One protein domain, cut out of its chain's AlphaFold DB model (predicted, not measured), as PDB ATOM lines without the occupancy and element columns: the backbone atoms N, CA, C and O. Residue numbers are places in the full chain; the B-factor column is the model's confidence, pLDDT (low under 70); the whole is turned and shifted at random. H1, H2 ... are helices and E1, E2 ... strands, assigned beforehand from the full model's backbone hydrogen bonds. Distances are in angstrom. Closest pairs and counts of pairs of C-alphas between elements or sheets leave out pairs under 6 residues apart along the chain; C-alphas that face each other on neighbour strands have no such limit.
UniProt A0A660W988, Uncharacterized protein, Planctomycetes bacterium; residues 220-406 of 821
ATOM      1  N   ASP A 220      -8.595   5.901  60.577       78.38
ATOM      2  CA  ASP A 220      -7.492   5.145  61.138       78.38
ATOM      3  C   ASP A 220      -7.900   4.631  62.519       78.38
ATOM      4  O   ASP A 220      -8.346   5.395  63.378       78.38
ATOM      5  N   GLU A 221      -7.720   3.331  62.755       85.69
ATOM      6  CA  GLU A 221      -7.719   2.785  64.109       85.69
ATOM      7  C   GLU A 221      -6.337   3.011  64.723       85.69
ATOM      8  O   GLU A 221      -5.329   2.494  64.240       85.69
ATOM      9  N   THR A 222      -6.290   3.778  65.807       89.31
ATOM     10  CA  THR A 222      -5.061   4.053  66.552       89.31
ATOM     11  C   THR A 222      -5.190   3.597  67.999       89.31
ATOM     12  O   THR A 222      -6.286   3.436  68.535       89.31
ATOM     13  N   THR A 223      -4.048   3.364  68.645       92.94
ATOM     14  CA  THR A 223      -3.965   3.039  70.071       92.94
ATOM     15  C   THR A 223      -2.991   3.991  70.744       92.94
ATOM     16  O   THR A 223      -1.778   3.872  70.574       92.94
ATOM     17  N   VAL A 224      -3.523   4.913  71.542       93.19
ATOM     18  CA  VAL A 224      -2.760   6.021  72.133       93.19
ATOM     19  C   VAL A 224      -2.606   5.816  73.632       93.19
ATOM     20  O   VAL A 224      -3.554   5.418  74.312       93.19
ATOM     21  N   ALA A 225      -1.401   6.057  74.150       94.19
ATOM     22  CA  ALA A 225      -1.141   6.071  75.584       94.19
ATOM     23  C   ALA A 225      -1.769   7.320  76.211       94.19
ATOM     24  O   ALA A 225      -1.602   8.422  75.693       94.19
ATOM     25  N   LEU A 226      -2.504   7.139  77.307       94.69
ATOM     26  CA  LEU A 226      -3.165   8.238  77.999       94.69
ATOM     27  C   LEU A 226      -2.321   8.752  79.163       94.69
ATOM     28  O   LEU A 226      -1.729   7.979  79.916       94.69
ATOM     29  N   GLU A 227      -2.359  10.062  79.345       92.69
ATOM     30  CA  GLU A 227      -1.729  10.795  80.434       92.69
ATOM     31  C   GLU A 227      -2.674  10.871  81.649       92.69
ATOM     32  O   GLU A 227      -3.839  11.245  81.478       92.69
ATOM     33  N   PRO A 228      -2.229  10.528  82.874       93.19
ATOM     34  CA  PRO A 228      -3.028  10.716  84.079       93.19
ATOM     35  C   PRO A 228      -3.165  12.209  84.413       93.19
ATOM     36  O   PRO A 228      -2.190  12.958  84.394       93.19
ATOM     37  N   VAL A 229      -4.379  12.634  84.763       94.81
ATOM     38  CA  VAL A 229      -4.719  14.041  85.033       94.81
ATOM     39  C   VAL A 229      -5.635  14.182  86.248       94.81
ATOM     40  O   VAL A 229      -6.260  13.216  86.696       94.81
ATOM     41  N   GLY A 230      -5.718  15.397  86.786       95.06
ATOM     42  CA  GLY A 230      -6.662  15.774  87.839       95.06
ATOM     43  C   GLY A 230      -7.587  16.907  87.401       95.06
ATOM     44  O   GLY A 230      -7.390  17.510  86.350       95.06
ATOM     45  N   ILE A 231      -8.603  17.176  88.219       97.19
ATOM     46  CA  ILE A 231      -9.376  18.424  88.182       97.19
ATOM     47  C   ILE A 231      -8.700  19.373  89.172       97.19
ATOM     48  O   ILE A 231      -8.605  19.017  90.349       97.19
ATOM     49  N   ASP A 232      -8.223  20.524  88.708       96.88
ATOM     50  CA  ASP A 232      -7.583  21.537  89.554       96.88
ATOM     51  C   ASP A 232      -8.628  22.378  90.326       96.88
ATOM     52  O   ASP A 232      -9.838  22.209  90.145       96.88
ATOM     53  N   ILE A 233      -8.179  23.266  91.216       96.62
ATOM     54  CA  ILE A 233      -9.031  24.115  92.074       96.62
ATOM     55  C   ILE A 233      -9.996  24.998  91.261       96.62
ATOM     56  O   ILE A 233     -11.133  25.220  91.672       96.62
ATOM     57  N   ASP A 234      -9.564  25.469  90.091       96.12
ATOM     58  CA  ASP A 234     -10.361  26.266  89.146       96.12
ATOM     59  C   ASP A 234     -11.356  25.428  88.308       96.12
ATOM     60  O   ASP A 234     -12.180  25.976  87.573       96.12
ATOM     61  N   GLY A 235     -11.323  24.097  88.436       95.88
ATOM     62  CA  GLY A 235     -12.136  23.164  87.659       95.88
ATOM     63  C   GLY A 235     -11.549  22.786  86.295       95.88
ATOM     64  O   GLY A 235     -12.162  21.986  85.575       95.88
ATOM     65  N   GLU A 236     -10.378  23.310  85.926       96.88
ATOM     66  CA  GLU A 236      -9.651  22.884  84.733       96.88
ATOM     67  C   GLU A 236      -9.086  21.467  84.900       96.88
ATOM     68  O   GLU A 236      -9.050  20.902  85.993       96.88
ATOM     69  N   ILE A 237      -8.672  20.849  83.792       97.00
ATOM     70  CA  ILE A 237      -8.037  19.526  83.811       97.00
ATOM     71  C   ILE A 237      -6.572  19.699  83.433       97.00
ATOM     72  O   ILE A 237      -6.284  20.202  82.347       97.00
ATOM     73  N   ARG A 238      -5.676  19.271  84.322       96.00
ATOM     74  CA  ARG A 238      -4.222  19.466  84.223       96.00
ATOM     75  C   ARG A 238      -3.473  18.171  84.539       96.00
ATOM     76  O   ARG A 238      -4.027  17.282  85.200       96.00
ATOM     77  N   LYS A 239      -2.226  18.060  84.072       93.19
ATOM     78  CA  LYS A 239      -1.285  16.984  84.431       93.19
ATOM     79  C   LYS A 239      -1.187  16.863  85.943       93.19
ATOM     80  O   LYS A 239      -1.280  17.866  86.648       93.19
ATOM     81  N   LEU A 240      -0.953  15.650  86.447       91.31
ATOM     82  CA  LEU A 240      -0.827  15.441  87.893       91.31
ATOM     83  C   LEU A 240       0.271  16.297  88.538       91.31
ATOM     84  O   LEU A 240       0.097  16.674  89.685       91.31
ATOM     85  N   GLU A 241       1.350  16.621  87.823       88.12
ATOM     86  CA  GLU A 241       2.424  17.520  88.283       88.12
ATOM     87  C   GLU A 241       2.058  19.018  88.298       88.12
ATOM     88  O   GLU A 241       2.717  19.792  88.985       88.12
ATOM     89  N   ASN A 242       0.994  19.423  87.596       91.56
ATOM     90  CA  ASN A 242       0.601  20.825  87.384       91.56
ATOM     91  C   ASN A 242      -0.644  21.253  88.184       91.56
ATOM     92  O   ASN A 242      -1.148  22.361  87.985       91.56
ATOM     93  N   LEU A 243      -1.183  20.386  89.049       92.62
ATOM     94  CA  LEU A 243      -2.324  20.723  89.910       92.62
ATOM     95  C   LEU A 243      -1.855  21.658  91.031       92.62
ATOM     96  O   LEU A 243      -0.844  21.385  91.682       92.62
ATOM     97  N   ALA A 244      -2.616  22.709  91.335       93.69
ATOM     98  CA  ALA A 244      -2.255  23.674  92.376       93.69
ATOM     99  C   ALA A 244      -2.095  23.040  93.772       93.69
ATOM    100  O   ALA A 244      -1.449  23.630  94.637       93.69
ATOM    101  N   TYR A 245      -2.681  21.856  93.982       92.19
ATOM    102  CA  TYR A 245      -2.666  21.080  95.222       92.19
ATOM    103  C   TYR A 245      -1.710  19.867  95.226       92.19
ATOM    104  O   TYR A 245      -1.848  18.975  96.068       92.19
ATOM    105  N   VAL A 246      -0.752  19.790  94.294       89.56
ATOM    106  CA  VAL A 246       0.327  18.786  94.353       89.56
ATOM    107  C   VAL A 246       1.033  18.834  95.716       89.56
ATOM    108  O   VAL A 246       1.479  19.908  96.120       89.56
ATOM    109  N   PRO A 247       1.194  17.696  96.422       83.69
ATOM    110  CA  PRO A 247       2.108  17.613  97.554       83.69
ATOM    111  C   PRO A 247       3.527  17.969  97.094       83.69
ATOM    112  O   PRO A 247       4.048  17.324  96.188       83.69
ATOM    113  N   ASN A 248       4.130  18.986  97.717       76.81
ATOM    114  CA  ASN A 248       5.491  19.473  97.451       76.81
ATOM    115  C   ASN A 248       5.797  19.762  95.956       76.81
ATOM    116  O   ASN A 248       6.625  19.088  95.346       76.81
ATOM    117  N   PRO A 249       5.229  20.818  95.348       66.75
ATOM    118  CA  PRO A 249       5.411  21.122  93.920       66.75
ATOM    119  C   PRO A 249       6.819  21.649  93.543       66.75
ATOM    120  O   PRO A 249       6.999  22.192  92.458       66.75
ATOM    121  N   GLY A 250       7.799  21.586  94.454       60.34
ATOM    122  CA  GLY A 250       9.061  22.331  94.365       60.34
ATOM    123  C   GLY A 250      10.315  21.526  94.015       60.34
ATOM    124  O   GLY A 250      11.323  22.146  93.682       60.34
ATOM    125  N   ASP A 251      10.282  20.193  94.093       61.91
ATOM    126  CA  ASP A 251      11.457  19.346  93.860       61.91
ATOM    127  C   ASP A 251      11.100  18.160  92.936       61.91
ATOM    128  O   ASP A 251      10.573  17.148  93.392       61.91
ATOM    129  N   PRO A 252      11.342  18.262  91.615       56.09
ATOM    130  CA  PRO A 252      11.048  17.173  90.684       56.09
ATOM    131  C   PRO A 252      11.943  15.934  90.881       56.09
ATOM    132  O   PRO A 252      11.600  14.863  90.371       56.09
ATOM    133  N   ASP A 253      13.056  16.051  91.617       59.22
ATOM    134  CA  ASP A 253      13.974  14.947  91.909       59.22
ATOM    135  C   ASP A 253      13.603  14.195  93.207       59.22
ATOM    136  O   ASP A 253      13.979  13.028  93.359       59.22
ATOM    137  N   ASP A 254      12.825  14.797  94.120       59.66
ATOM    138  CA  ASP A 254      12.434  14.158  95.392       59.66
ATOM    139  C   ASP A 254      11.404  13.018  95.241       59.66
ATOM    140  O   ASP A 254      11.276  12.155  96.115       59.66
ATOM    141  N   GLY A 255      10.691  12.976  94.110       57.00
ATOM    142  CA  GLY A 255       9.679  11.963  93.812       57.00
ATOM    143  C   GLY A 255       8.433  12.016  94.709       57.00
ATOM    144  O   GLY A 255       7.735  11.008  94.828       57.00
ATOM    145  N   THR A 256       8.133  13.147  95.348       58.66
ATOM    146  CA  THR A 256       7.016  13.283  96.300       58.66
ATOM    147  C   THR A 256       5.695  13.726  95.674       58.66
ATOM    148  O   THR A 256       4.645  13.532  96.291       58.66
ATOM    149  N   GLY A 257       5.712  14.193  94.420       69.12
ATOM    150  CA  GLY A 257       4.497  14.349  93.620       69.12
ATOM    151  C   GLY A 257       3.696  13.039  93.521       69.12
ATOM    152  O   GLY A 257       4.205  11.947  93.802       69.12
ATOM    153  N   PHE A 258       2.434  13.126  93.078       73.25
ATOM    154  CA  PHE A 258       1.475  12.004  93.105       73.25
ATOM    155  C   PHE A 258       2.010  10.675  92.540       73.25
ATOM    156  O   PHE A 258       1.534   9.615  92.936       73.25
ATOM    157  N   GLY A 259       2.986  10.715  91.628       59.16
ATOM    158  CA  GLY A 259       3.531   9.549  90.944       59.16
ATOM    159  C   GLY A 259       4.416   8.591  91.755       59.16
ATOM    160  O   GLY A 259       4.561   7.448  91.322       59.16
ATOM    161  N   ARG A 260       5.056   9.006  92.863       56.62
ATOM    162  CA  ARG A 260       6.154   8.204  93.463       56.62
ATOM    163  C   ARG A 260       6.237   8.145  94.998       56.62
ATOM    164  O   ARG A 260       6.958   7.280  95.500       56.62
ATOM    165  N   SER A 261       5.497   8.966  95.751       49.47
ATOM    166  CA  SER A 261       5.636   9.001  97.218       49.47
ATOM    167  C   SER A 261       5.178   7.708  97.917       49.47
ATOM    168  O   SER A 261       4.148   7.120  97.590       49.47
ATOM    169  N   ALA A 262       5.966   7.252  98.896       46.44
ATOM    170  CA  ALA A 262       6.087   5.838  99.264       46.44
ATOM    171  C   ALA A 262       4.975   5.232 100.154       46.44
ATOM    172  O   ALA A 262       5.070   4.055 100.515       46.44
ATOM    173  N   LEU A 263       3.955   5.993 100.568       44.88
ATOM    174  CA  LEU A 263       3.086   5.614 101.693       44.88
ATOM    175  C   LEU A 263       1.597   5.924 101.440       44.88
ATOM    176  O   LEU A 263       1.212   7.068 101.244       44.88
ATOM    177  N   LEU A 264       0.740   4.898 101.537       52.34
ATOM    178  CA  LEU A 264      -0.712   5.057 101.706       52.34
ATOM    179  C   LEU A 264      -1.146   4.511 103.070       52.34
ATOM    180  O   LEU A 264      -1.237   3.294 103.250       52.34
ATOM    181  N   PRO A 265      -1.483   5.406 104.007       43.34
ATOM    182  CA  PRO A 265      -2.750   5.285 104.721       43.34
ATOM    183  C   PRO A 265      -3.471   6.643 104.795       43.34
ATOM    184  O   PRO A 265      -2.959   7.591 105.374       43.34
ATOM    185  N   LYS A 266      -4.703   6.692 104.263       57.19
ATOM    186  CA  LYS A 266      -5.430   7.894 103.800       57.19
ATOM    187  C   LYS A 266      -4.807   8.508 102.532       57.19
ATOM    188  O   LYS A 266      -3.888   9.315 102.624       57.19
ATOM    189  N   PRO A 267      -5.302   8.134 101.338       64.75
ATOM    190  CA  PRO A 267      -4.849   8.761 100.104       64.75
ATOM    191  C   PRO A 267      -5.115  10.261 100.184       64.75
ATOM    192  O   PRO A 267      -6.236  10.653 100.494       64.75
ATOM    193  N   PHE A 268      -4.087  11.056  99.896       76.88
ATOM    194  CA  PHE A 268      -4.134  12.520  99.885       76.88
ATOM    195  C   PHE A 268      -4.158  13.227 101.249       76.88
ATOM    196  O   PHE A 268      -4.281  14.443 101.269       76.88
ATOM    197  N   ALA A 269      -3.953  12.536 102.378       81.00
ATOM    198  CA  ALA A 269      -3.836  13.212 103.680       81.00
ATOM    199  C   ALA A 269      -2.684  14.238 103.749       81.00
ATOM    200  O   ALA A 269      -2.781  15.199 104.508       81.00
ATOM    201  N   ASP A 270      -1.642  14.053 102.934       79.88
ATOM    202  CA  ASP A 270      -0.500  14.965 102.817       79.88
ATOM    203  C   ASP A 270      -0.772  16.171 101.890       79.88
ATOM    204  O   ASP A 270       0.078  17.050 101.762       79.88
ATOM    205  N   ILE A 271      -1.950  16.247 101.248       85.56
ATOM    206  CA  ILE A 271      -2.385  17.465 100.552       85.56
ATOM    207  C   ILE A 271      -2.740  18.517 101.600       85.56
ATOM    208  O   ILE A 271      -3.686  18.353 102.379       85.56
ATOM    209  N   THR A 272      -1.999  19.620 101.572       87.38
ATOM    210  CA  THR A 272      -2.242  20.821 102.369       87.38
ATOM    211  C   THR A 272      -3.078  21.841 101.589       87.38
ATOM    212  O   THR A 272      -3.138  21.823 100.360       87.38
ATOM    213  N   GLY A 273      -3.768  22.727 102.311       87.31
ATOM    214  CA  GLY A 273      -4.486  23.851 101.705       87.31
ATOM    215  C   GLY A 273      -3.526  24.943 101.227       87.31
ATOM    216  O   GLY A 273      -2.450  25.126 101.803       87.31
ATOM    217  N   GLY A 274      -3.932  25.683 100.199       89.69
ATOM    218  CA  GLY A 274      -3.149  26.760  99.596       89.69
ATOM    219  C   GLY A 274      -3.824  28.125  99.700       89.69
ATOM    220  O   GLY A 274      -4.828  28.317 100.388       89.69
ATOM    221  N   ALA A 275      -3.275  29.111  98.990       85.75
ATOM    222  CA  ALA A 275      -3.873  30.437  98.901       85.75
ATOM    223  C   ALA A 275      -5.154  30.396  98.043       85.75
ATOM    224  O   ALA A 275      -5.094  30.552  96.827       85.75
ATOM    225  N   GLY A 276      -6.306  30.190  98.689       91.31
ATOM    226  CA  GLY A 276      -7.630  30.220  98.054       91.31
ATOM    227  C   GLY A 276      -8.432  28.915  98.105       91.31
ATOM    228  O   GLY A 276      -9.512  28.884  97.529       91.31
ATOM    229  N   TYR A 277      -7.939  27.870  98.779       94.19
ATOM    230  CA  TYR A 277      -8.647  26.593  98.945       94.19
ATOM    231  C   TYR A 277      -8.215  25.869 100.230       94.19
ATOM    232  O   TYR A 277      -7.069  26.007 100.672       94.19
ATOM    233  N   THR A 278      -9.105  25.081 100.837       95.50
ATOM    234  CA  THR A 278      -8.782  24.290 102.038       95.50
ATOM    235  C   THR A 278      -8.146  22.938 101.693       95.50
ATOM    236  O   THR A 278      -8.226  22.452 100.562       95.50
ATOM    237  N   ALA A 279      -7.513  22.300 102.685       92.19
ATOM    238  CA  ALA A 279      -6.960  20.956 102.518       92.19
ATOM    239  C   ALA A 279      -8.061  19.939 102.166       92.19
ATOM    240  O   ALA A 279      -7.859  19.074 101.322       92.19
ATOM    241  N   GLU A 280      -9.245  20.074 102.764       93.56
ATOM    242  CA  GLU A 280     -10.407  19.213 102.534       93.56
ATOM    243  C   GLU A 280     -10.961  19.347 101.107       93.56
ATOM    244  O   GLU A 280     -11.317  18.341 100.493       93.56
ATOM    245  N   GLU A 281     -11.005  20.564 100.554       94.75
ATOM    246  CA  GLU A 281     -11.438  20.815  99.171       94.75
ATOM    247  C   GLU A 281     -10.479  20.172  98.162       94.75
ATOM    248  O   GLU A 281     -10.903  19.445  97.256       94.75
ATOM    249  N   ALA A 282      -9.177  20.376  98.361       93.81
ATOM    250  CA  ALA A 282      -8.137  19.787  97.531       93.81
ATOM    251  C   ALA A 282      -8.088  18.252  97.652       93.81
ATOM    252  O   ALA A 282      -7.976  17.549  96.645       93.81
ATOM    253  N   GLN A 283      -8.270  17.710  98.861       92.75
ATOM    254  CA  GLN A 283      -8.428  16.272  99.089       92.75
ATOM    255  C   GLN A 283      -9.657  15.723  98.358       92.75
ATOM    256  O   GLN A 283      -9.542  14.714  97.665       92.75
ATOM    257  N   ALA A 284     -10.810  16.395  98.423       93.75
ATOM    258  CA  ALA A 284     -12.019  15.975  97.714       93.75
ATOM    259  C   ALA A 284     -11.842  15.989  96.181       93.75
ATOM    260  O   ALA A 284     -12.307  15.072  95.493       93.75
ATOM    261  N   LEU A 285     -11.138  16.985  95.628       95.31
ATOM    262  CA  LEU A 285     -10.790  17.044  94.201       95.31
ATOM    263  C   LEU A 285      -9.819  15.926  93.795       95.31
ATOM    264  O   LEU A 285     -10.060  15.236  92.792       95.31
ATOM    265  N   ALA A 286      -8.792  15.669  94.605       92.88
ATOM    266  CA  ALA A 286      -7.868  14.561  94.398       92.88
ATOM    267  C   ALA A 286      -8.594  13.205  94.471       92.88
ATOM    268  O   ALA A 286      -8.451  12.359  93.584       92.88
ATOM    269  N   GLU A 287      -9.478  13.010  95.455       91.69
ATOM    270  CA  GLU A 287     -10.311  11.811  95.578       91.69
ATOM    271  C   GLU A 287     -11.235  11.598  94.379       91.69
ATOM    272  O   GLU A 287     -11.445  10.451  93.958       91.69
ATOM    273  N   LYS A 288     -11.770  12.685  93.819       94.44
ATOM    274  CA  LYS A 288     -12.656  12.688  92.654       94.44
ATOM    275  C   LYS A 288     -11.924  12.366  91.351       94.44
ATOM    276  O   LYS A 288     -12.510  11.666  90.525       94.44
ATOM    277  N   SER A 289     -10.690  12.845  91.165       94.94
ATOM    278  CA  SER A 289     -10.043  12.888  89.843       94.94
ATOM    279  C   SER A 289      -8.693  12.173  89.716       94.94
ATOM    280  O   SER A 289      -8.484  11.480  88.717       94.94
ATOM    281  N   VAL A 290      -7.808  12.258  90.711       92.12
ATOM    282  CA  VAL A 290      -6.435  11.735  90.611       92.12
ATOM    283  C   VAL A 290      -6.455  10.208  90.474       92.12
ATOM    284  O   VAL A 290      -7.129   9.495  91.225       92.12
ATOM    285  N   PHE A 291      -5.756   9.710  89.448       90.56
ATOM    286  CA  PHE A 291      -5.781   8.316  88.971       90.56
ATOM    287  C   PHE A 291      -7.153   7.783  88.520       90.56
ATOM    288  O   PHE A 291      -7.303   6.583  88.295       90.56
ATOM    289  N   LYS A 292      -8.168   8.639  88.375       93.31
ATOM    290  CA  LYS A 292      -9.461   8.305  87.751       93.31
ATOM    291  C   LYS A 292      -9.617   8.944  86.377       93.31
ATOM    292  O   LYS A 292     -10.373   8.420  85.567       93.31
ATOM    293  N   TYR A 293      -8.958  10.073  86.134       95.69
ATOM    294  CA  TYR A 293      -9.063  10.844  84.903       95.69
ATOM    295  C   TYR A 293      -7.769  10.672  84.106       95.69
ATOM    296  O   TYR A 293      -6.670  10.795  84.645       95.69
ATOM    297  N   PHE A 294      -7.915  10.359  82.823       95.62
ATOM    298  CA  PHE A 294      -6.814  10.166  81.885       95.62
ATOM    299  C   PHE A 294      -7.161  10.869  80.575       95.62
ATOM    300  O   PHE A 294      -8.290  10.730  80.107       95.62
ATOM    301  N   ARG A 295      -6.231  11.608  79.968       95.19
ATOM    302  CA  ARG A 295      -6.450  12.301  78.687       95.19
ATOM    303  C   ARG A 295      -5.534  11.779  77.587       95.19
ATOM    304  O   ARG A 295      -4.478  11.221  77.866       95.19
ATOM    305  N   ILE A 296      -5.922  11.998  76.338       94.50
ATOM    306  CA  ILE A 296      -4.972  12.039  75.223       94.50
ATOM    307  C   ILE A 296      -4.056  13.260  75.470       94.50
ATOM    308  O   ILE A 296      -4.599  14.342  75.706       94.50
ATOM    309  N   PRO A 297      -2.719  13.105  75.492       93.94
ATOM    310  CA  PRO A 297      -1.786  14.218  75.703       93.94
ATOM    311  C   PRO A 297      -1.697  15.117  74.461       93.94
ATOM    312  O   PRO A 297      -1.996  14.655  73.363       93.94
ATOM    313  N   ASP A 298      -1.242  16.365  74.606       92.19
ATOM    314  CA  ASP A 298      -0.851  17.251  73.489       92.19
ATOM    315  C   ASP A 298      -1.957  17.461  72.433       92.19
ATOM    316  O   ASP A 298      -1.743  17.412  71.219       92.19
ATOM    317  N   THR A 299      -3.184  17.676  72.911       89.50
ATOM    318  CA  THR A 299      -4.370  17.939  72.074       89.50
ATOM    319  C   THR A 299      -4.596  19.424  71.789       89.50
ATOM    320  O   THR A 299      -5.399  19.776  70.926       89.50
ATOM    321  N   GLY A 300      -3.938  20.309  72.540       89.56
ATOM    322  CA  GLY A 300      -4.201  21.746  72.554       89.56
ATOM    323  C   GLY A 300      -5.527  22.148  73.210       89.56
ATOM    324  O   GLY A 300      -5.925  23.304  73.066       89.56
ATOM    325  N   LEU A 301      -6.225  21.222  73.884       89.56
ATOM    326  CA  LEU A 301      -7.498  21.481  74.578       89.56
ATOM    327  C   LEU A 301      -7.337  21.779  76.071       89.56
ATOM    328  O   LEU A 301      -8.320  22.136  76.727       89.56
ATOM    329  N   TYR A 302      -6.137  21.588  76.613       93.31
ATOM    330  CA  TYR A 302      -5.844  21.780  78.027       93.31
ATOM    331  C   TYR A 302      -4.807  22.895  78.234       93.31
ATOM    332  O   TYR A 302      -3.982  23.115  77.347       93.31
ATOM    333  N   PRO A 303      -4.825  23.596  79.386       91.44
ATOM    334  CA  PRO A 303      -3.946  24.746  79.644       91.44
ATOM    335  C   PRO A 303      -2.448  24.417  79.595       91.44
ATOM    336  O   PRO A 303      -1.628  25.303  79.379       91.44
ATOM    337  N   ASP A 304      -2.107  23.149  79.825       89.81
ATOM    338  CA  ASP A 304      -0.752  22.615  79.931       89.81
ATOM    339  C   ASP A 304      -0.404  21.595  78.827       89.81
ATOM    340  O   ASP A 304       0.558  20.833  78.961       89.81
ATOM    341  N   ASP A 305      -1.166  21.592  77.726       90.62
ATOM    342  CA  ASP A 305      -0.741  20.981  76.462       90.62
ATOM    343  C   ASP A 305       0.271  21.926  75.785       90.62
ATOM    344  O   ASP A 305      -0.094  23.004  75.311       90.62
ATOM    345  N   VAL A 306       1.551  21.535  75.744       88.06
ATOM    346  CA  VAL A 306       2.622  22.341  75.122       88.06
ATOM    347  C   VAL A 306       2.585  22.211  73.597       88.06
ATOM    348  O   VAL A 306       2.794  23.193  72.884       88.06
ATOM    349  N   ASN A 307       2.261  21.012  73.105       87.25
ATOM    350  CA  ASN A 307       2.126  20.701  71.687       87.25
ATOM    351  C   ASN A 307       0.656  20.459  71.295       87.25
ATOM    352  O   ASN A 307      -0.241  20.362  72.136       87.25
ATOM    353  N   ARG A 308       0.406  20.355  69.984       88.94
ATOM    354  CA  ARG A 308      -0.910  20.015  69.403       88.94
ATOM    355  C   ARG A 308      -0.869  18.768  68.518       88.94
ATOM    356  O   ARG A 308      -1.771  18.558  67.711       88.94
ATOM    357  N   ASP A 309       0.164  17.950  68.681       87.38
ATOM    358  CA  ASP A 309       0.494  16.819  67.806       87.38
ATOM    359  C   ASP A 309      -0.639  15.775  67.744       87.38
ATOM    360  O   ASP A 309      -0.808  15.088  66.741       87.38
ATOM    361  N   ASN A 310      -1.471  15.701  68.790       87.94
ATOM    362  CA  ASN A 310      -2.622  14.802  68.883       87.94
ATOM    363  C   ASN A 310      -3.979  15.502  68.677       87.94
ATOM    364  O   ASN A 310      -5.025  14.874  68.864       87.94
ATOM    365  N   ALA A 311      -4.014  16.781  68.285       85.94
ATOM    366  CA  ALA A 311      -5.266  17.509  68.045       85.94
ATOM    367  C   ALA A 311      -6.125  16.856  66.941       85.94
ATOM    368  O   ALA A 311      -7.351  16.821  67.050       85.94
ATOM    369  N   ALA A 312      -5.482  16.271  65.922       83.50
ATOM    370  CA  ALA A 312      -6.137  15.547  64.828       83.50
ATOM    371  C   ALA A 312      -6.902  14.287  65.283       83.50
ATOM    372  O   ALA A 312      -7.797  13.824  64.582       83.50
ATOM    373  N   LEU A 313      -6.608  13.754  66.475       85.50
ATOM    374  CA  LEU A 313      -7.292  12.581  67.031       85.50
ATOM    375  C   LEU A 313      -8.702  12.891  67.566       85.50
ATOM    376  O   LEU A 313      -9.398  11.986  68.038       85.50
ATOM    377  N   LEU A 314      -9.119  14.163  67.547       85.62
ATOM    378  CA  LEU A 314     -10.384  14.624  68.107       85.62
ATOM    379  C   LEU A 314     -11.335  15.185  67.028       85.62
ATOM    380  O   LEU A 314     -10.913  15.916  66.134       85.62
ATOM    381  N   PRO A 315     -12.653  14.924  67.139       86.12
ATOM    382  CA  PRO A 315     -13.312  14.137  68.182       86.12
ATOM    383  C   PRO A 315     -13.132  12.625  67.979       86.12
ATOM    384  O   PRO A 315     -13.213  12.129  66.859       86.12
ATOM    385  N   ILE A 316     -13.003  11.874  69.078       82.50
ATOM    386  CA  ILE A 316     -13.029  10.400  69.033       82.50
ATOM    387  C   ILE A 316     -14.363   9.957  68.415       82.50
ATOM    388  O   ILE A 316     -15.430  10.377  68.879       82.50
ATOM    389  N   LEU A 317     -14.345   9.083  67.409       72.44
ATOM    390  CA  LEU A 317     -15.581   8.601  66.797       72.44
ATOM    391  C   LEU A 317     -16.224   7.508  67.661       72.44
ATOM    392  O   LEU A 317     -15.566   6.688  68.296       72.44
ATOM    393  N   LYS A 318     -17.555   7.547  67.752       59.31
ATOM    394  CA  LYS A 318     -18.325   6.777  68.745       59.31
ATOM    395  C   LYS A 318     -18.799   5.414  68.233       59.31
ATOM    396  O   LYS A 318     -19.277   4.608  69.022       59.31
ATOM    397  N   THR A 319     -18.738   5.203  66.920       52.84
ATOM    398  CA  THR A 319     -19.720   4.367  66.208       52.84
ATOM    399  C   THR A 319     -19.168   3.559  65.038       52.84
ATOM    400  O   THR A 319     -19.958   2.879  64.386       52.84
ATOM    401  N   ILE A 320     -17.865   3.617  64.735       54.44
ATOM    402  CA  ILE A 320     -17.345   3.037  63.488       54.44
ATOM    403  C   ILE A 320     -16.347   1.914  63.749       54.44
ATOM    404  O   ILE A 320     -15.141   2.107  63.791       54.44
ATOM    405  N   ASN A 321     -16.929   0.725  63.900       51.06
ATOM    406  CA  ASN A 321     -16.521  -0.506  63.231       51.06
ATOM    407  C   ASN A 321     -15.012  -0.703  62.979       51.06
ATOM    408  O   ASN A 321     -14.645  -1.010  61.842       51.06
ATOM    409  N   SER A 322     -14.161  -0.698  64.016       49.94
ATOM    410  CA  SER A 322     -13.092  -1.694  63.944       49.94
ATOM    411  C   SER A 322     -13.782  -3.053  63.983       49.94
ATOM    412  O   SER A 322     -14.507  -3.397  64.923       49.94
ATOM    413  N   LEU A 323     -13.710  -3.736  62.843       53.91
ATOM    414  CA  LEU A 323     -14.109  -5.122  62.718       53.91
ATOM    415  C   LEU A 323     -12.982  -5.908  63.368       53.91
ATOM    416  O   LEU A 323     -11.852  -5.885  62.878       53.91
ATOM    417  N   ASP A 324     -13.276  -6.592  64.469       62.12
ATOM    418  CA  ASP A 324     -12.338  -7.598  64.952       62.12
ATOM    419  C   ASP A 324     -12.178  -8.732  63.922       62.12
ATOM    420  O   ASP A 324     -12.835  -8.769  62.877       62.12
ATOM    421  N   SER A 325     -11.303  -9.695  64.207       60.41
ATOM    422  CA  SER A 325     -11.088 -10.850  63.327       60.41
ATOM    423  C   SER A 325     -12.346 -11.706  63.081       60.41
ATOM    424  O   SER A 325     -12.313 -12.558  62.195       60.41
ATOM    425  N   GLY A 326     -13.438 -11.490  63.828       64.06
ATOM    426  CA  GLY A 326     -14.751 -12.102  63.621       64.06
ATOM    427  C   GLY A 326     -15.778 -11.197  62.925       64.06
ATOM    428  O   GLY A 326     -16.918 -11.619  62.744       64.06
ATOM    429  N   GLY A 327     -15.418  -9.972  62.533       59.75
ATOM    430  CA  GLY A 327     -16.342  -9.020  61.909       59.75
ATOM    431  C   GLY A 327     -17.278  -8.305  62.890       59.75
ATOM    432  O   GLY A 327     -18.246  -7.676  62.456       59.75
ATOM    433  N   ILE A 328     -17.023  -8.375  64.201       63.97
ATOM    434  CA  ILE A 328     -17.855  -7.702  65.202       63.97
ATOM    435  C   ILE A 328     -17.398  -6.248  65.336       63.97
ATOM    436  O   ILE A 328     -16.214  -5.957  65.496       63.97
ATOM    437  N   ARG A 329     -18.366  -5.330  65.273       63.06
ATOM    438  CA  ARG A 329     -18.162  -3.881  65.373       63.06
ATOM    439  C   ARG A 329     -17.832  -3.489  66.813       63.06
ATOM    440  O   ARG A 329     -18.656  -3.709  67.702       63.06
ATOM    441  N   ARG A 330     -16.680  -2.860  67.045       72.00
ATOM    442  CA  ARG A 330     -16.293  -2.353  68.372       72.00
ATOM    443  C   ARG A 330     -16.323  -0.824  68.422       72.00
ATOM    444  O   ARG A 330     -15.910  -0.147  67.485       72.00
ATOM    445  N   GLY A 331     -16.852  -0.283  69.521       82.56
ATOM    446  CA  GLY A 331     -16.701   1.131  69.873       82.56
ATOM    447  C   GLY A 331     -15.322   1.408  70.491       82.56
ATOM    448  O   GLY A 331     -14.586   0.458  70.763       82.56
ATOM    449  N   PRO A 332     -14.969   2.680  70.754       88.75
ATOM    450  CA  PRO A 332     -13.691   3.020  71.375       88.75
ATOM    451  C   PRO A 332     -13.570   2.353  72.751       88.75
ATOM    452  O   PRO A 332     -14.488   2.439  73.572       88.75
ATOM    453  N   TYR A 333     -12.443   1.687  73.003       91.81
ATOM    454  CA  TYR A 333     -12.245   0.859  74.191       91.81
ATOM    455  C   TYR A 333     -10.895   1.111  74.855       91.81
ATOM    456  O   TYR A 333      -9.914   1.518  74.232       91.81
ATOM    457  N   VAL A 334     -10.852   0.871  76.162       93.06
ATOM    458  CA  VAL A 334      -9.671   1.113  76.990       93.06
ATOM    459  C   VAL A 334      -8.942  -0.196  77.263       93.06
ATOM    460  O   VAL A 334      -9.564  -1.215  77.568       93.06
ATOM    461  N   LEU A 335      -7.616  -0.149  77.206       92.81
ATOM    462  CA  LEU A 335      -6.707  -1.202  77.640       92.81
ATOM    463  C   LEU A 335      -5.815  -0.647  78.748       92.81
ATOM    464  O   LEU A 335      -5.289   0.453  78.614       92.81
ATOM    465  N   ALA A 336      -5.599  -1.388  79.830       90.88
ATOM    466  CA  ALA A 336      -4.755  -0.916  80.925       90.88
ATOM    467  C   ALA A 336      -3.856  -2.020  81.481       90.88
ATOM    468  O   ALA A 336      -4.286  -3.167  81.613       90.88
ATOM    469  N   LYS A 337      -2.638  -1.646  81.883       87.62
ATOM    470  CA  LYS A 337      -1.851  -2.393  82.871       87.62
ATOM    471  C   LYS A 337      -2.071  -1.756  84.235       87.62
ATOM    472  O   LYS A 337      -1.648  -0.629  84.475       87.62
ATOM    473  N   TYR A 338      -2.773  -2.460  85.109       83.25
ATOM    474  CA  TYR A 338      -3.143  -1.987  86.440       83.25
ATOM    475  C   TYR A 338      -3.067  -3.142  87.437       83.25
ATOM    476  O   TYR A 338      -2.936  -4.303  87.043       83.25
ATOM    477  N   TYR A 339      -3.122  -2.836  88.730       79.50
ATOM    478  CA  TYR A 339      -3.262  -3.861  89.750       79.50
ATOM    479  C   TYR A 339      -4.713  -4.357  89.814       79.50
ATOM    480  O   TYR A 339      -5.656  -3.567  89.865       79.50
ATOM    481  N   GLU A 340      -4.909  -5.669  89.889       80.56
ATOM    482  CA  GLU A 340      -6.206  -6.269  90.199       80.56
ATOM    483  C   GLU A 340      -6.146  -6.976  91.557       80.56
ATOM    484  O   GLU A 340      -5.107  -7.510  91.947       80.56
ATOM    485  N   LYS A 341      -7.266  -6.989  92.291       78.38
ATOM    486  CA  LYS A 341      -7.422  -7.847  93.466       78.38
ATOM    487  C   LYS A 341      -7.652  -9.294  93.015       78.38
ATOM    488  O   LYS A 341      -8.786  -9.673  92.725       78.38
ATOM    489  N   ASP A 342      -6.595 -10.096  93.003       76.19
ATOM    490  CA  ASP A 342      -6.719 -11.545  92.885       76.19
ATOM    491  C   ASP A 342      -7.420 -12.125  94.132       76.19
ATOM    492  O   ASP A 342      -7.173 -11.716  95.270       76.19
ATOM    493  N   LYS A 343      -8.300 -13.106  93.913       75.88
ATOM    494  CA  LYS A 343      -9.028 -13.817  94.970       75.88
ATOM    495  C   LYS A 343      -8.091 -14.607  95.892       75.88
ATOM    496  O   LYS A 343      -8.453 -14.799  97.049       75.88
ATOM    497  N   GLN A 344      -6.933 -15.065  95.403       69.88
ATOM    498  CA  GLN A 344      -6.035 -15.953  96.159       69.88
ATOM    499  C   GLN A 344      -4.755 -15.273  96.668       69.88
ATOM    500  O   GLN A 344      -4.388 -15.463  97.826       69.88
ATOM    501  N   SER A 345      -4.069 -14.479  95.841       61.31
ATOM    502  CA  SER A 345      -2.746 -13.912  96.171       61.31
ATOM    503  C   SER A 345      -2.757 -12.466  96.683       61.31
ATOM    504  O   SER A 345      -1.727 -11.971  97.145       61.31
ATOM    505  N   GLY A 346      -3.909 -11.786  96.676       77.56
ATOM    506  CA  GLY A 346      -4.051 -10.423  97.185       77.56
ATOM    507  C   GLY A 346      -4.247  -9.404  96.069       77.56
ATOM    508  O   GLY A 346      -5.356  -9.257  95.574       77.56
ATOM    509  N   PHE A 347      -3.216  -8.633  95.724       71.31
ATOM    510  CA  PHE A 347      -3.283  -7.677  94.615       71.31
ATOM    511  C   PHE A 347      -2.054  -7.848  93.720       71.31
ATOM    512  O   PHE A 347      -0.935  -7.851  94.227       71.31
ATOM    513  N   VAL A 348      -2.269  -7.989  92.412       79.00
ATOM    514  CA  VAL A 348      -1.238  -8.351  91.425       79.00
ATOM    515  C   VAL A 348      -1.297  -7.381  90.251       79.00
ATOM    516  O   VAL A 348      -2.385  -7.047  89.788       79.00
ATOM    517  N   ASN A 349      -0.140  -6.935  89.756       81.44
ATOM    518  CA  ASN A 349      -0.064  -6.145  88.526       81.44
ATOM    519  C   ASN A 349      -0.313  -7.034  87.309       81.44
ATOM    520  O   ASN A 349       0.362  -8.050  87.145       81.44
ATOM    521  N   LEU A 350      -1.213  -6.616  86.422       82.69
ATOM    522  CA  LEU A 350      -1.352  -7.247  85.115       82.69
ATOM    523  C   LEU A 350      -0.095  -6.978  84.271       82.69
ATOM    524  O   LEU A 350       0.316  -5.830  84.087       82.69
ATOM    525  N   THR A 351       0.515  -8.048  83.756       84.62
ATOM    526  CA  THR A 351       1.683  -7.995  82.860       84.62
ATOM    527  C   THR A 351       1.335  -7.430  81.491       84.62
ATOM    528  O   THR A 351       2.164  -6.771  80.860       84.62
ATOM    529  N   ASP A 352       0.098  -7.652  81.054       89.31
ATOM    530  CA  ASP A 352      -0.381  -7.410  79.700       89.31
ATOM    531  C   ASP A 352      -1.535  -6.414  79.673       89.31
ATOM    532  O   ASP A 352      -2.236  -6.195  80.660       89.31
ATOM    533  N   PHE A 353      -1.727  -5.803  78.508       90.69
ATOM    534  CA  PHE A 353      -2.843  -4.903  78.258       90.69
ATOM    535  C   PHE A 353      -4.152  -5.677  78.212       90.69
ATOM    536  O   PHE A 353      -4.365  -6.480  77.306       90.69
ATOM    537  N   GLN A 354      -5.043  -5.406  79.162       91.12
ATOM    538  CA  GLN A 354      -6.364  -6.025  79.210       91.12
ATOM    539  C   GLN A 354      -7.455  -4.959  79.369       91.12
ATOM    540  O   GLN A 354      -7.182  -3.881  79.910       91.12
ATOM    541  N   PRO A 355      -8.695  -5.235  78.920       92.38
ATOM    542  CA  PRO A 355      -9.838  -4.393  79.238       92.38
ATOM    543  C   PRO A 355      -9.979  -4.224  80.762       92.38
ATOM    544  O   PRO A 355      -9.930  -5.215  81.500       92.38
ATOM    545  N   PRO A 356     -10.138  -2.993  81.271       89.62
ATOM    546  CA  PRO A 356     -10.278  -2.757  82.698       89.62
ATOM    547  C   PRO A 356     -11.621  -3.305  83.198       89.62
ATOM    548  O   PRO A 356     -12.677  -3.005  82.647       89.62
ATOM    549  N   LYS A 357     -11.595  -4.056  84.305       90.06
ATOM    550  CA  LYS A 357     -12.799  -4.548  85.011       90.06
ATOM    551  C   LYS A 357     -13.496  -3.455  85.835       90.06
ATOM    552  O   LYS A 357     -14.511  -3.695  86.483       90.06
ATOM    553  N   VAL A 358     -12.927  -2.250  85.847       88.00
ATOM    554  CA  VAL A 358     -13.506  -1.040  86.432       88.00
ATOM    555  C   VAL A 358     -14.307  -0.326  85.347       88.00
ATOM    556  O   VAL A 358     -13.794  -0.102  84.254       88.00
ATOM    557  N   SER A 359     -15.543   0.071  85.654       92.69
ATOM    558  CA  SER A 359     -16.364   0.859  84.734       92.69
ATOM    559  C   SER A 359     -15.701   2.198  84.393       92.69
ATOM    560  O   SER A 359     -15.131   2.869  85.256       92.69
ATOM    561  N   TYR A 360     -15.797   2.598  83.126       95.19
ATOM    562  CA  TYR A 360     -15.254   3.855  82.622       95.19
ATOM    563  C   TYR A 360     -16.228   4.540  81.659       95.19
ATOM    564  O   TYR A 360     -17.184   3.935  81.171       95.19
ATOM    565  N   ARG A 361     -15.998   5.828  81.401       94.81
ATOM    566  CA  ARG A 361     -16.714   6.641  80.412       94.81
ATOM    567  C   ARG A 361     -15.706   7.406  79.564       94.81
ATOM    568  O   ARG A 361     -14.710   7.890  80.094       94.81
ATOM    569  N   ILE A 362     -15.983   7.540  78.270       94.00
ATOM    570  CA  ILE A 362     -15.155   8.300  77.325       94.00
ATOM    571  C   ILE A 362     -15.890   9.599  76.976       94.00
ATOM    572  O   ILE A 362     -17.058   9.580  76.587       94.00
ATOM    573  N   ASN A 363     -15.212  10.737  77.119       93.94
ATOM    574  CA  ASN A 363     -15.656  12.035  76.624       93.94
ATOM    575  C   ASN A 363     -14.949  12.331  75.298       93.94
ATOM    576  O   ASN A 363     -13.865  12.915  75.252       93.94
ATOM    577  N   ASN A 364     -15.617  11.938  74.215       89.69
ATOM    578  CA  ASN A 364     -15.107  11.988  72.850       89.69
ATOM    579  C   ASN A 364     -14.620  13.372  72.390       89.69
ATOM    580  O   ASN A 364     -13.716  13.446  71.564       89.69
ATOM    581  N   ARG A 365     -15.218  14.460  72.900       88.38
ATOM    582  CA  ARG A 365     -14.871  15.835  72.498       88.38
ATOM    583  C   ARG A 365     -13.609  16.364  73.178       88.38
ATOM    584  O   ARG A 365     -13.002  17.283  72.652       88.38
ATOM    585  N   ARG A 366     -13.247  15.820  74.345       91.12
ATOM    586  CA  ARG A 366     -12.081  16.255  75.137       91.12
ATOM    587  C   ARG A 366     -10.932  15.242  75.133       91.12
ATOM    588  O   ARG A 366      -9.917  15.490  75.769       91.12
ATOM    589  N   GLY A 367     -11.091  14.076  74.506       92.44
ATOM    590  CA  GLY A 367     -10.085  13.011  74.586       92.44
ATOM    591  C   GLY A 367      -9.903  12.440  75.997       92.44
ATOM    592  O   GLY A 367      -8.813  11.994  76.331       92.44
ATOM    593  N   LEU A 368     -10.934  12.503  76.849       96.00
ATOM    594  CA  LEU A 368     -10.839  12.181  78.278       96.00
ATOM    595  C   LEU A 368     -11.519  10.842  78.601       96.00
ATOM    596  O   LEU A 368     -12.676  10.626  78.243       96.00
ATOM    597  N   VAL A 369     -10.834   9.982  79.348       95.88
ATOM    598  CA  VAL A 369     -11.339   8.730  79.921       95.88
ATOM    599  C   VAL A 369     -11.479   8.896  81.433       95.88
ATOM    600  O   VAL A 369     -10.540   9.305  82.113       95.88
ATOM    601  N   VAL A 370     -12.659   8.572  81.962       96.06
ATOM    602  CA  VAL A 370     -12.997   8.711  83.385       96.06
ATOM    603  C   VAL A 370     -13.406   7.358  83.957       96.06
ATOM    604  O   VAL A 370     -14.429   6.802  83.559       96.06
ATOM    605  N   PHE A 371     -12.634   6.846  84.911       94.75
ATOM    606  CA  PHE A 371     -12.879   5.585  85.611       94.75
ATOM    607  C   PHE A 371     -13.674   5.785  86.908       94.75
ATOM    608  O   PHE A 371     -13.473   6.747  87.649       94.75
ATOM    609  N   GLY A 372     -14.535   4.819  87.246       92.06
ATOM    610  CA  GLY A 372     -15.283   4.810  88.511       92.06
ATOM    611  C   GLY A 372     -14.420   4.545  89.755       92.06
ATOM    612  O   GLY A 372     -14.817   4.883  90.870       92.06
ATOM    613  N   LYS A 373     -13.225   3.963  89.589       90.06
ATOM    614  CA  LYS A 373     -12.239   3.694  90.653       90.06
ATOM    615  C   LYS A 373     -10.845   4.116  90.177       90.06
ATOM    616  O   LYS A 373     -10.630   4.255  88.979       90.06
ATOM    617  N   ARG A 374      -9.917   4.335  91.115       88.44
ATOM    618  CA  ARG A 374      -8.531   4.711  90.789       88.44
ATOM    619  C   ARG A 374      -7.810   3.557  90.081       88.44
ATOM    620  O   ARG A 374      -7.959   2.408  90.494       88.44
ATOM    621  N   MET A 375      -7.031   3.888  89.057       86.94
ATOM    622  CA  MET A 375      -6.245   2.974  88.230       86.94
ATOM    623  C   MET A 375      -4.754   3.226  88.460       86.94
ATOM    624  O   MET A 375      -4.284   4.349  88.297       86.94
ATOM    625  N   GLY A 376      -4.001   2.187  88.809       81.19
ATOM    626  CA  GLY A 376      -2.564   2.293  89.055       81.19
ATOM    627  C   GLY A 376      -1.872   0.936  89.097       81.19
ATOM    628  O   GLY A 376      -2.534  -0.095  88.975       81.19
ATOM    629  N   THR A 377      -0.557   0.924  89.289       73.44
ATOM    630  CA  THR A 377       0.277  -0.282  89.448       73.44
ATOM    631  C   THR A 377       0.922  -0.314  90.833       73.44
ATOM    632  O   THR A 377       1.218   0.718  91.429       73.44
ATOM    633  N   LEU A 378       1.136  -1.508  91.385       72.62
ATOM    634  CA  LEU A 378       1.832  -1.695  92.657       72.62
ATOM    635  C   LEU A 378       3.346  -1.718  92.449       72.62
ATOM    636  O   LEU A 378       3.851  -2.609  91.766       72.62
ATOM    637  N   LEU A 379       4.080  -0.808  93.092       67.38
ATOM    638  CA  LEU A 379       5.543  -0.720  92.930       67.38
ATOM    639  C   LEU A 379       6.301  -1.948  93.477       67.38
ATOM    640  O   LEU A 379       7.373  -2.275  92.985       67.38
ATOM    641  N   ASN A 380       5.726  -2.668  94.450       66.44
ATOM    642  CA  ASN A 380       6.371  -3.782  95.162       66.44
ATOM    643  C   ASN A 380       5.633  -5.128  94.989       66.44
ATOM    644  O   ASN A 380       5.450  -5.873  95.952       66.44
ATOM    645  N   ALA A 381       5.202  -5.457  93.766       55.03
ATOM    646  CA  ALA A 381       4.345  -6.618  93.465       55.03
ATOM    647  C   ALA A 381       4.931  -8.021  93.789       55.03
ATOM    648  O   ALA A 381       4.231  -9.018  93.632       55.03
ATOM    649  N   GLY A 382       6.187  -8.120  94.245       54.12
ATOM    650  CA  GLY A 382       6.820  -9.372  94.692       54.12
ATOM    651  C   GLY A 382       6.868  -9.581  96.213       54.12
ATOM    652  O   GLY A 382       7.244 -10.661  96.667       54.12
ATOM    653  N   VAL A 383       6.510  -8.578  97.025       53.47
ATOM    654  CA  VAL A 383       6.592  -8.669  98.492       53.47
ATOM    655  C   VAL A 383       5.218  -9.009  99.070       53.47
ATOM    656  O   VAL A 383       4.248  -8.287  98.844       53.47
ATOM    657  N   LYS A 384       5.128 -10.069  99.889       49.31
ATOM    658  CA  LYS A 384       3.965 -10.321 100.763       49.31
ATOM    659  C   LYS A 384       3.902  -9.250 101.862       49.31
ATOM    660  O   LYS A 384       4.275  -9.498 103.005       49.31
ATOM    661  N   ILE A 385       3.444  -8.047 101.514       47.03
ATOM    662  CA  ILE A 385       3.224  -6.953 102.467       47.03
ATOM    663  C   ILE A 385       1.998  -7.312 103.313       47.03
ATOM    664  O   ILE A 385       0.854  -7.144 102.889       47.03
ATOM    665  N   LEU A 386       2.252  -7.852 104.508       45.00
ATOM    666  CA  LEU A 386       1.223  -8.361 105.424       45.00
ATOM    667  C   LEU A 386       0.379  -7.264 106.098       45.00
ATOM    668  O   LEU A 386      -0.626  -7.592 106.726       45.00
ATOM    669  N   SER A 387       0.717  -5.979 105.948       46.03
ATOM    670  CA  SER A 387      -0.107  -4.880 106.463       46.03
ATOM    671  C   SER A 387      -0.096  -3.621 105.584       46.03
ATOM    672  O   SER A 387       0.917  -2.960 105.399       46.03
ATOM    673  N   GLN A 388      -1.300  -3.294 105.104       48.12
ATOM    674  CA  GLN A 388      -1.892  -1.966 104.850       48.12
ATOM    675  C   GLN A 388      -1.214  -0.946 103.907       48.12
ATOM    676  O   GLN A 388      -1.953  -0.290 103.172       48.12
ATOM    677  N   THR A 389       0.110  -0.828 103.823       49.34
ATOM    678  CA  THR A 389       0.764   0.235 103.035       49.34
ATOM    679  C   THR A 389       1.001  -0.199 101.586       49.34
ATOM    680  O   THR A 389       2.059  -0.719 101.231       49.34
ATOM    681  N   LYS A 390      -0.010  -0.028 100.725       54.38
ATOM    682  CA  LYS A 390       0.093  -0.347  99.289       54.38
ATOM    683  C   LYS A 390       0.491   0.875  98.482       54.38
ATOM    684  O   LYS A 390      -0.294   1.802  98.334       54.38
ATOM    685  N   LEU A 391       1.691   0.825  97.924       57.19
ATOM    686  CA  LEU A 391       2.179   1.808  96.969       57.19
ATOM    687  C   LEU A 391       1.442   1.696  95.639       57.19
ATOM    688  O   LEU A 391       1.497   0.634  95.025       57.19
ATOM    689  N   ILE A 392       0.804   2.778  95.198       59.09
ATOM    690  CA  ILE A 392       0.171   2.883  93.881       59.09
ATOM    691  C   ILE A 392       0.962   3.905  93.065       59.09
ATOM    692  O   ILE A 392       0.884   5.097  93.341       59.09
ATOM    693  N   SER A 393       1.689   3.433  92.058       63.53
ATOM    694  CA  SER A 393       2.161   4.275  90.958       63.53
ATOM    695  C   SER A 393       0.994   4.550  90.000       63.53
ATOM    696  O   SER A 393       0.096   3.700  89.897       63.53
ATOM    697  N   PRO A 394       0.985   5.671  89.251       62.38
ATOM    698  CA  PRO A 394       0.207   5.778  88.025       62.38
ATOM    699  C   PRO A 394       0.350   4.501  87.204       62.38
ATOM    700  O   PRO A 394       1.422   3.895  87.132       62.38
ATOM    701  N   ALA A 395      -0.752   4.080  86.590       60.22
ATOM    702  CA  ALA A 395      -0.716   2.982  85.646       60.22
ATOM    703  C   ALA A 395       0.087   3.452  84.429       60.22
ATOM    704  O   ALA A 395      -0.478   4.106  83.556       60.22
ATOM    705  N   ASP A 396       1.376   3.088  84.371       61.78
ATOM    706  CA  ASP A 396       2.350   3.450  83.318       61.78
ATOM    707  C   ASP A 396       1.886   3.130  81.889       61.78
ATOM    708  O   ASP A 396       2.551   3.454  80.908       61.78
ATOM    709  N   SER A 397       0.749   2.449  81.745       75.56
ATOM    710  CA  SER A 397       0.067   2.356  80.471       75.56
ATOM    711  C   SER A 397      -1.435   2.081  80.627       75.56
ATOM    712  O   SER A 397      -1.899   0.939  80.587       75.56
ATOM    713  N   VAL A 398      -2.215   3.157  80.739       91.88
ATOM    714  CA  VAL A 398      -3.580   3.176  80.190       91.88
ATOM    715  C   VAL A 398      -3.476   3.567  78.717       91.88
ATOM    716  O   VAL A 398      -2.735   4.480  78.357       91.88
ATOM    717  N   ARG A 399      -4.190   2.858  77.848       94.38
ATOM    718  CA  ARG A 399      -4.276   3.113  76.411       94.38
ATOM    719  C   ARG A 399      -5.733   3.180  75.982       94.38
ATOM    720  O   ARG A 399      -6.558   2.416  76.482       94.38
ATOM    721  N   LEU A 400      -6.036   4.058  75.035       93.75
ATOM    722  CA  LEU A 400      -7.324   4.103  74.351       93.75
ATOM    723  C   LEU A 400      -7.125   3.625  72.914       93.75
ATOM    724  O   LEU A 400      -6.299   4.192  72.200       93.75
ATOM    725  N   THR A 401      -7.883   2.611  72.502       92.25
ATOM    726  CA  THR A 401      -7.975   2.173  71.106       92.25
ATOM    727  C   THR A 401      -9.279   2.693  70.512       92.25
ATOM    728  O   THR A 401     -10.350   2.516  71.100       92.25
ATOM    729  N   PHE A 402      -9.190   3.396  69.384       90.12
ATOM    730  CA  PHE A 402     -10.329   4.065  68.758       90.12
ATOM    731  C   PHE A 402     -10.077   4.378  67.283       90.12
ATOM    732  O   PHE A 402      -8.935   4.538  66.857       90.12
ATOM    733  N   ALA A 403     -11.170   4.524  66.531       84.38
ATOM    734  CA  ALA A 403     -11.155   5.115  65.202       84.38
ATOM    735  C   ALA A 403     -11.267   6.646  65.288       84.38
ATOM    736  O   ALA A 403     -12.083   7.181  66.053       84.38
ATOM    737  N   TYR A 404     -10.482   7.344  64.474       79.38
ATOM    738  CA  TYR A 404     -10.587   8.784  64.243       79.38
ATOM    739  C   TYR A 404     -10.592   9.074  62.740       79.38
ATOM    740  O   TYR A 404     -10.240   8.221  61.926       79.38
ATOM    741  N   GLU A 405     -11.045  10.267  62.370       72.12
ATOM    742  CA  GLU A 405     -11.041  10.730  60.986       72.12
ATOM    743  C   GLU A 405      -9.741  11.484  60.692       72.12
ATOM    744  O   GLU A 405      -9.423  12.453  61.382       72.12
ATOM    745  N   LEU A 406      -9.014  11.065  59.653       67.25
ATOM    746  CA  LEU A 406      -7.824  11.772  59.181       67.25
ATOM    747  C   LEU A 406      -8.226  13.098  58.519       67.25
ATOM    748  O   LEU A 406      -8.666  13.122  57.369       67.25
TER     749      LEU A 406
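What this domain is: This is residues 220 to 406 of the 821 residues of an uncharacterized protein of Planctomycetes bacterium (UniProt A0A660W988). Amid little regular structure, two crossed antiparallel sheets, E3-E2-E4-E9-E8 and E1-E12-E5, form a partly face-to-face sandwich, with H1 over E2 and hairpins E6-E7 and E10-E11 beside the smaller sheet. Under half of the 187 printed residues lie in H1 and twelve named strands, mostly strand by class. It is compact, radius of gyration of the C-alphas 17.5 A, spanning 49 by 44 by 27 A.

How they stand to each other: Start at E1, residues 220 to 225, antiparallel neighbour of E12, residues 397 to 405; N 222 and O 402 are 2.9 A apart. H1, residues 279 to 289, is on the larger sheet, every O i to N i+4 pair within hydrogen-bond range.

Where its parts are: Find C-alpha 220 at (-7.492, 5.145, 61.138); E12 ends at C-alpha 405, (-11.041, 10.730, 60.986). Hairpins E2-E3, E6-E7, E8-E9 and E10-E11 span 227 to 239, 339 to 349, 360 to 371 and 376 to 394; E4 begins at 293, E5 at 333.

The domain as a whole: The uncut printed part has long links E3-H1, E4-E5 and E10-E11, and 51 residues under pLDDT 70.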